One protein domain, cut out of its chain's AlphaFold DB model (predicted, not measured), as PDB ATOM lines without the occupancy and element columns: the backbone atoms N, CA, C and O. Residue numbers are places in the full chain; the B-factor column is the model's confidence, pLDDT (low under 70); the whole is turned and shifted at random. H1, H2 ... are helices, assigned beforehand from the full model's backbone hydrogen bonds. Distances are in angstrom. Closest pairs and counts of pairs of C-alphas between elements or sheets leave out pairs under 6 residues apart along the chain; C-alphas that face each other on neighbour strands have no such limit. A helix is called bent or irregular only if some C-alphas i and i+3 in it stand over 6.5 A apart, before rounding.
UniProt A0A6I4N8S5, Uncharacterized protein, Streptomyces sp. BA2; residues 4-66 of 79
ATOM      1  N   GLU A   4     198.176 241.878 263.757       81.25
ATOM      2  CA  GLU A   4     197.500 241.462 262.529       81.25
ATOM      3  C   GLU A   4     197.655 242.524 261.441       81.25
ATOM      4  O   GLU A   4     198.115 242.204 260.345       81.25
ATOM      5  N   THR A   5     197.413 243.800 261.772       73.69
ATOM      6  CA  THR A   5     197.636 244.926 260.853       73.69
ATOM      7  C   THR A   5     199.087 244.967 260.372       73.69
ATOM      8  O   THR A   5     199.334 245.108 259.175       73.69
ATOM      9  N   LYS A   6     200.069 244.756 261.262       74.31
ATOM     10  CA  LYS A   6     201.490 244.695 260.866       74.31
ATOM     11  C   LYS A   6     201.772 243.575 259.861       74.31
ATOM     12  O   LYS A   6     202.561 243.769 258.935       74.31
ATOM     13  N   ARG A   7     201.139 242.408 260.022       84.75
ATOM     14  CA  ARG A   7     201.293 241.280 259.093       84.75
ATOM     15  C   ARG A   7     200.675 241.600 257.733       84.75
ATOM     16  O   ARG A   7     201.338 241.375 256.726       84.75
ATOM     17  N   THR A   8     199.472 242.166 257.712       84.69
ATOM     18  CA  THR A   8     198.780 242.571 256.479       84.69
ATOM     19  C   THR A   8     199.571 243.625 255.713       84.69
ATOM     20  O   THR A   8     199.847 243.441 254.530       84.69
ATOM     21  N   VAL A   9     200.022 244.684 256.393       83.75
ATOM     22  CA  VAL A   9     200.844 245.746 255.794       83.75
ATOM     23  C   VAL A   9     202.123 245.174 255.188       83.75
ATOM     24  O   VAL A   9     202.451 245.490 254.046       83.75
ATOM     25  N   ARG A  10     202.821 244.280 255.904       84.25
ATOM     26  CA  ARG A  10     204.018 243.607 255.381       84.25
ATOM     27  C   ARG A  10     203.715 242.811 254.113       84.25
ATOM     28  O   ARG A  10     204.462 242.934 253.150       84.25
ATOM     29  N   THR A  11     202.637 242.031 254.098       89.88
ATOM     30  CA  THR A  11     202.245 241.240 252.922       89.88
ATOM     31  C   THR A  11     201.945 242.134 251.719       89.88
ATOM     32  O   THR A  11     202.405 241.847 250.616       89.88
ATOM     33  N   ILE A  12     201.229 243.243 251.925       87.81
ATOM     34  CA  ILE A  12     200.910 244.199 250.858       87.81
ATOM     35  C   ILE A  12     202.186 244.850 250.318       87.81
ATOM     36  O   ILE A  12     202.392 244.868 249.108       87.81
ATOM     37  N   LEU A  13     203.069 245.328 251.200       83.00
ATOM     38  CA  LEU A  13     204.363 245.901 250.813       83.00
ATOM     39  C   LEU A  13     205.211 244.902 250.025       83.00
ATOM     40  O   LEU A  13     205.759 245.248 248.983       83.00
ATOM     41  N   GLN A  14     205.287 243.656 250.489       88.44
ATOM     42  CA  GLN A  14     206.021 242.600 249.796       88.44
ATOM     43  C   GLN A  14     205.440 242.327 248.404       88.44
ATOM     44  O   GLN A  14     206.201 242.243 247.442       88.44
ATOM     45  N   GLY A  15     204.114 242.240 248.280       90.38
ATOM     46  CA  GLY A  15     203.446 242.062 246.990       90.38
ATOM     47  C   GLY A  15     203.681 243.235 246.037       90.38
ATOM     48  O   GLY A  15     204.009 243.024 244.873       90.38
ATOM     49  N   ALA A  16     203.588 244.466 246.541       83.06
ATOM     50  CA  ALA A  16     203.819 245.674 245.755       83.06
ATOM     51  C   ALA A  16     205.266 245.763 245.247       83.06
ATOM     52  O   ALA A  16     205.486 246.026 244.065       83.06
ATOM     53  N   VAL A  17     206.253 245.494 246.108       85.88
ATOM     54  CA  VAL A  17     207.672 245.472 245.718       85.88
ATOM     55  C   VAL A  17     207.937 244.361 244.702       85.88
ATOM     56  O   VAL A  17     208.573 244.615 243.683       85.88
ATOM     57  N   ALA A  18     207.415 243.152 244.930       87.00
ATOM     58  CA  ALA A  18     207.567 242.044 243.988       87.00
ATOM     59  C   ALA A  18     206.974 242.381 242.610       87.00
ATOM     60  O   ALA A  18     207.606 242.125 241.586       87.00
ATOM     61  N   PHE A  19     205.799 243.012 242.579       84.38
ATOM     62  CA  PHE A  19     205.159 243.455 241.344       84.38
ATOM     63  C   PHE A  19     205.971 244.542 240.627       84.38
ATOM     64  O   PHE A  19     206.197 244.446 239.422       84.38
ATOM     65  N   ALA A  20     206.470 245.538 241.365       80.25
ATOM     66  CA  ALA A  20     207.305 246.603 240.812       80.25
ATOM     67  C   ALA A  20     208.608 246.060 240.200       80.25
ATOM     68  O   ALA A  20     209.018 246.507 239.131       80.25
ATOM     69  N   VAL A  21     209.230 245.066 240.843       84.62
ATOM     70  CA  VAL A  21     210.447 244.407 240.344       84.62
ATOM     71  C   VAL A  21     210.163 243.514 239.131       84.62
ATOM     72  O   VAL A  21     211.007 243.418 238.245       84.62
ATOM     73  N   ALA A  22     208.991 242.877 239.055       84.31
ATOM     74  CA  ALA A  22     208.602 242.041 237.915       84.31
ATOM     75  C   ALA A  22     208.194 242.857 236.672       84.31
ATOM     76  O   ALA A  22     208.284 242.359 235.546       84.31
ATOM     77  N   LEU A  23     207.763 244.109 236.863       80.25
ATOM     78  CA  LEU A  23     207.220 244.977 235.816       80.25
ATOM     79  C   LEU A  23     208.111 245.107 234.561       80.25
ATOM     80  O   LEU A  23     207.577 244.964 233.462       80.25
ATOM     81  N   PRO A  24     209.442 245.312 234.663       74.19
ATOM     82  CA  PRO A  24     210.312 245.430 233.491       74.19
ATOM     83  C   PRO A  24     210.321 244.166 232.627       74.19
ATOM     84  O   PRO A  24     210.324 244.261 231.405       74.19
ATOM     85  N   GLY A  25     210.264 242.981 233.247       80.06
ATOM     86  CA  GLY A  25     210.181 241.711 232.521       80.06
ATOM     87  C   GLY A  25     208.860 241.560 231.765       80.06
ATOM     88  O   GLY A  25     208.847 241.069 230.640       80.06
ATOM     89  N   ILE A  26     207.759 242.043 232.348       78.00
ATOM     90  CA  ILE A  26     206.440 242.072 231.700       78.00
ATOM     91  C   ILE A  26     206.456 243.037 230.507       78.00
ATOM     92  O   ILE A  26     205.980 242.679 229.432       78.00
ATOM     93  N   VAL A  27     207.045 244.231 230.665       76.31
ATOM     94  CA  VAL A  27     207.180 245.223 229.581       76.31
ATOM     95  C   VAL A  27     208.034 244.663 228.443       76.31
ATOM     96  O   VAL A  27     207.581 244.656 227.298       76.31
ATOM     97  N   ALA A  28     209.195 244.089 228.755       75.62
ATOM     98  CA  ALA A  28     210.070 243.461 227.767       75.62
ATOM     99  C   ALA A  28     209.377 242.308 227.013       75.62
ATOM    100  O   ALA A  28     209.468 242.222 225.790       75.62
ATOM    101  N   ALA A  29     208.633 241.445 227.716       81.69
ATOM    102  CA  ALA A  29     207.902 240.331 227.105       81.69
ATOM    103  C   ALA A  29     206.673 240.774 226.289       81.69
ATOM    104  O   ALA A  29     206.249 240.063 225.380       81.69
ATOM    105  N   SER A  30     206.098 241.939 226.597       78.12
ATOM    106  CA  SER A  30     204.921 242.477 225.903       78.12
ATOM    107  C   SER A  30     205.216 243.062 224.513       78.12
ATOM    108  O   SER A  30     204.281 243.403 223.790       78.12
ATOM    109  N   GLY A  31     206.494 243.183 224.124       71.38
ATOM    110  CA  GLY A  31     206.902 243.772 222.842       71.38
ATOM    111  C   GLY A  31     206.689 245.287 222.758       71.38
ATOM    112  O   GLY A  31     206.750 245.856 221.667       71.38
ATOM    113  N   VAL A  32     206.429 245.946 223.893       72.81
ATOM    114  CA  VAL A  32     206.340 247.407 223.980       72.81
ATOM    115  C   VAL A  32     207.730 247.992 223.698       72.81
ATOM    116  O   VAL A  32     208.682 247.615 224.378       72.81
ATOM    117  N   PRO A  33     207.877 248.900 222.713       65.94
ATOM    118  CA  PRO A  33     209.159 249.526 222.415       65.94
ATOM    119  C   PRO A  33     209.727 250.237 223.648       65.94
ATOM    120  O   PRO A  33     209.033 251.060 224.243       65.94
ATOM    121  N   ASP A  34     211.002 250.002 223.974       65.31
ATOM    122  CA  ASP A  34     211.706 250.677 225.085       65.31
ATOM    123  C   ASP A  34     211.715 252.212 224.953       65.31
ATOM    124  O   ASP A  34     211.942 252.937 225.920       65.31
ATOM    125  N   SER A  35     211.449 252.724 223.746       66.00
ATOM    126  CA  SER A  35     211.303 254.150 223.458       66.00
ATOM    127  C   SER A  35     209.989 254.756 223.963       66.00
ATOM    128  O   SER A  35     209.863 255.980 223.979       66.00
ATOM    129  N   LEU A  36     208.989 253.947 224.339       67.44
ATOM    130  CA  LEU A  36     207.784 254.466 224.984       67.44
ATOM    131  C   LEU A  36     208.094 254.804 226.449       67.44
ATOM    132  O   LEU A  36     208.679 253.984 227.160       67.44
ATOM    133  N   PRO A  37     207.650 255.971 226.951       73.19
ATOM    134  CA  PRO A  37     207.829 256.346 228.344       73.19
ATOM    135  C   PRO A  37     206.870 255.523 229.211       73.19
ATOM    136  O   PRO A  37     205.858 256.019 229.700       73.19
ATOM    137  N   TRP A  38     207.181 254.251 229.437       74.94
ATOM    138  CA  TRP A  38     206.482 253.397 230.397       74.94
ATOM    139  C   TRP A  38     206.488 254.024 231.799       74.94
ATOM    140  O   TRP A  38     205.553 253.814 232.561       74.94
ATOM    141  N   VAL A  39     207.474 254.880 232.102       76.12
ATOM    142  CA  VAL A  39     207.493 255.766 233.276       76.12
ATOM    143  C   VAL A  39     206.278 256.698 233.302       76.12
ATOM    144  O   VAL A  39     205.671 256.862 234.353       76.12
ATOM    145  N   ALA A  40     205.869 257.268 232.164       79.31
ATOM    146  CA  ALA A  40     204.645 258.061 232.066       79.31
ATOM    147  C   ALA A  40     203.396 257.194 232.275       79.31
ATOM    148  O   ALA A  40     202.470 257.626 232.953       79.31
ATOM    149  N   GLY A  41     203.393 255.953 231.774       81.06
ATOM    150  CA  GLY A  41     202.341 254.977 232.077       81.06
ATOM    151  C   GLY A  41     202.268 254.650 233.573       81.06
ATOM    152  O   GLY A  41     201.199 254.717 234.172       81.06
ATOM    153  N   GLY A  42     203.412 254.386 234.205       80.56
ATOM    154  CA  GLY A  42     203.517 254.137 235.640       80.56
ATOM    155  C   GLY A  42     203.080 255.340 236.473       80.56
ATOM    156  O   GLY A  42     202.334 255.179 237.434       80.56
ATOM    157  N   LEU A  43     203.466 256.552 236.072       79.38
ATOM    158  CA  LEU A  43     203.051 257.790 236.728       79.38
ATOM    159  C   LEU A  43     201.553 258.063 236.536       79.38
ATOM    160  O   LEU A  43     200.899 258.522 237.469       79.38
ATOM    161  N   ALA A  44     200.986 257.739 235.371       82.19
ATOM    162  CA  ALA A  44     199.548 257.825 235.128       82.19
ATOM    163  C   ALA A  44     198.769 256.853 236.027       82.19
ATOM    164  O   ALA A  44     197.781 257.247 236.650       82.19
ATOM    165  N   VAL A  45     199.247 255.611 236.167       83.00
ATOM    166  CA  VAL A  45     198.677 254.623 237.097       83.00
ATOM    167  C   VAL A  45     198.807 255.104 238.542       83.00
ATOM    168  O   VAL A  45     197.828 255.062 239.285       83.00
ATOM    169  N   ALA A  46     199.975 255.612 238.940       82.12
ATOM    170  CA  ALA A  46     200.215 256.134 240.283       82.12
ATOM    171  C   ALA A  46     199.321 257.342 240.601       82.12
ATOM    172  O   ALA A  46     198.728 257.398 241.676       82.12
ATOM    173  N   GLY A  47     199.163 258.275 239.660       83.62
ATOM    174  CA  GLY A  47     198.249 259.409 239.787       83.62
ATOM    175  C   GLY A  47     196.784 258.977 239.877       83.62
ATOM    176  O   GLY A  47     196.038 259.495 240.709       83.62
ATOM    177  N   GLY A  48     196.377 257.980 239.085       86.44
ATOM    178  CA  GLY A  48     195.049 257.371 239.172       86.44
ATOM    179  C   GLY A  48     194.800 256.713 240.529       86.44
ATOM    180  O   GLY A  48     193.775 256.964 241.162       86.44
ATOM    181  N   LEU A  49     195.769 255.941 241.025       83.38
ATOM    182  CA  LEU A  49     195.696 255.307 242.339       83.38
ATOM    183  C   LEU A  49     195.650 256.343 243.469       83.38
ATOM    184  O   LEU A  49     194.847 256.203 244.387       83.38
ATOM    185  N   ALA A  50     196.447 257.409 243.384       84.94
ATOM    186  CA  ALA A  50     196.396 258.518 244.334       84.94
ATOM    187  C   ALA A  50     195.009 259.181 244.358       84.94
ATOM    188  O   ALA A  50     194.532 259.586 245.415       84.94
ATOM    189  N   ARG A  51     194.320 259.242 243.210       84.50
ATOM    190  CA  ARG A  51     192.945 259.748 243.144       84.50
ATOM    191  C   ARG A  51     191.929 258.796 243.763       84.50
ATOM    192  O   ARG A  51     191.005 259.264 244.418       84.50
ATOM    193  N   VAL A  52     192.123 257.487 243.606       85.94
ATOM    194  CA  VAL A  52     191.317 256.463 244.287       85.94
ATOM    195  C   VAL A  52     191.509 256.541 245.802       85.94
ATOM    196  O   VAL A  52     190.526 256.525 246.530       85.94
ATOM    197  N   MET A  53     192.744 256.716 246.279       81.88
ATOM    198  CA  MET A  53     193.046 256.882 247.709       81.88
ATOM    199  C   MET A  53     192.417 258.136 248.330       81.88
ATOM    200  O   MET A  53     192.232 258.178 249.538       81.88
ATOM    201  N   ALA A  54     192.057 259.134 247.520       82.69
ATOM    202  CA  ALA A  54     191.351 260.330 247.975       82.69
ATOM    203  C   ALA A  54     189.821 260.141 248.084       82.69
ATOM    204  O   ALA A  54     189.112 261.104 248.377       82.69
ATOM    205  N   LEU A  55     189.286 258.946 247.798       87.12
ATOM    206  CA  LEU A  55     187.853 258.667 247.908       87.12
ATOM    207  C   LEU A  55     187.451 258.342 249.361       87.12
ATOM    208  O   LEU A  55     188.102 257.502 249.987       87.12
ATOM    209  N   PRO A  56     186.303 258.856 249.853       79.25
ATOM    210  CA  PRO A  56     185.793 258.548 251.199       79.25
ATOM    211  C   PRO A  56     185.523 257.053 251.420       79.25
ATOM    212  O   PRO A  56     185.611 256.533 252.527       79.25
ATOM    213  N   SER A  57     185.188 256.332 250.347       79.62
ATOM    214  CA  SER A  57     184.965 254.885 250.382       79.62
ATOM    215  C   SER A  57     186.245 254.092 250.642       79.62
ATOM    216  O   SER A  57     186.180 253.017 251.235       79.62
ATOM    217  N   VAL A  58     187.400 254.606 250.212       79.06
ATOM    218  CA  VAL A  58     188.704 253.986 250.471       79.06
ATOM    219  C   VAL A  58     189.119 254.244 251.911       79.06
ATOM    220  O   VAL A  58     189.531 253.310 252.593       79.06
ATOM    221  N   GLU A  59     188.900 255.456 252.409       76.00
ATOM    222  CA  GLU A  59     189.113 255.816 253.813       76.00
ATOM    223  C   GLU A  59     188.285 254.939 254.767       76.00
ATOM    224  O   GLU A  59     188.847 254.330 255.672       76.00
ATOM    225  N   ALA A  60     187.000 254.710 254.474       79.00
ATOM    226  CA  ALA A  60     186.147 253.815 255.265       79.00
ATOM    227  C   ALA A  60     186.635 252.350 255.290       79.00
ATOM    228  O   ALA A  60     186.426 251.630 256.269       79.00
ATOM    229  N   ILE A  61     187.274 251.880 254.213       75.88
ATOM    230  CA  ILE A  61     187.907 250.553 254.175       75.88
ATOM    231  C   ILE A  61     189.191 250.562 255.005       75.88
ATOM    232  O   ILE A  61     189.427 249.606 255.747       75.88
ATOM    233  N   LEU A  62     189.993 251.628 254.908       74.88
ATOM    234  CA  LEU A  62     191.214 251.823 255.693       74.88
ATOM    235  C   LEU A  62     190.916 251.881 257.196       74.88
ATOM    236  O   LEU A  62     191.601 251.204 257.967       74.88
ATOM    237  N   ASP A  63     189.874 252.595 257.615       78.50
ATOM    238  CA  ASP A  63     189.386 252.623 259.000       78.50
ATOM    239  C   ASP A  63     189.036 251.219 259.492       78.50
ATOM    240  O   ASP A  63     189.457 250.791 260.569       78.50
ATOM    241  N   ARG A  64     188.337 250.441 258.659       70.62
ATOM    242  CA  ARG A  64     187.910 249.078 259.002       70.62
ATOM    243  C   ARG A  64     189.071 248.102 259.198       70.62
ATOM    244  O   ARG A  64     188.919 247.128 259.933       70.62
ATOM    245  N   VAL A  65     190.212 248.344 258.550       71.50
ATOM    246  CA  VAL A  65     191.443 247.544 258.709       71.50
ATOM    247  C   VAL A  65     192.441 248.162 259.704       71.50
ATOM    248  O   VAL A  65     193.547 247.637 259.875       71.50
ATOM    249  N   GLY A  66     192.054 249.248 260.386       66.38
ATOM    250  CA  GLY A  66     192.855 249.924 261.412       66.38
ATOM    251  C   GLY A  66     194.024 250.752 260.863       66.38
ATOM    252  O   GLY A  66     195.046 250.880 261.541       66.38
TER     253      GLY A  66
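What this domain is: This is residues 4 to 66 of the 79 residues of an uncharacterized protein of Streptomyces sp. BA2 (UniProt A0A6I4N8S5). A long helix, H1, runs along one side of an open, flat loop, and the chain turns at one end and comes back along the other side through H2 and the shorter H3. No two of these helices touch, and the space between the two sides is largely empty; H3 turns at a corner from H2, back toward the side where H1 begins. The printed part has 63 residues with three named helices, in the order H1, H2, H3, and no named strand; the class is all helix. The whole is loose, with a radius of gyration of the C-alphas of 15.2 A, and the C-alphas span 42 by 24 by 13 A.

How they stand to each other: The longest helix is H1, residues 4 to 29, with a kink of 35 degrees near residue 22. It is irregular, but only just: C-alphas 21 and 24 are 6.9 A apart. H2, residues 38 to 53, is apart from H1, but only just, the closest C-alphas being 8.2 A apart. H3, residues 56 to 64, is apart from H1. H2 and H3 are close but not clearly touching, with 2 pairs of C-alphas within 8 A; their closest C-alphas, those of Val 52 and Val 58, are 7.2 A apart. The lines of H2 and H3 are about perpendicular, at 75 degrees, and their centres are 19.9 A apart. In H2 and H3 every O i to N i+4 pair is within hydrogen-bond range, while in H1 20 of 22 pairs are.

Where its parts are: H1 begins at C-alpha 4, at (197.500, 241.462, 262.529), and measures 36.9 A from first to last C-alpha, ending at C-alpha 29, at (207.902, 240.331, 227.105). H2 measures 22.2 A from C-alpha 38, at (206.482, 253.397, 230.397), to C-alpha 53. H3 measures 12.5 A and ends at C-alpha 64, at (187.910, 249.078, 259.002).

The domain as a whole: The two C-alphas farthest apart, those of Glu 4 and Ser 35, are 43.3 A from each other, while the first and last printed C-alphas, those of Glu 4 and Gly 66, are 9.7 A apart. The link from H1 to H2 is short, with 8 residues, and the link from H2 to H3 is tight, with 2; no link is long. Residues 9 to 19 of H1, residues 28 to 37, residues 43 to 52 of H2, and residues 54 to 61, of which 56 to 61 belong to H3, stand free. The printed part has no cut. The mean pLDDT of the printed part is 79.6, and 5 residues are under 70, namely residues 33 to 36 and residue 66.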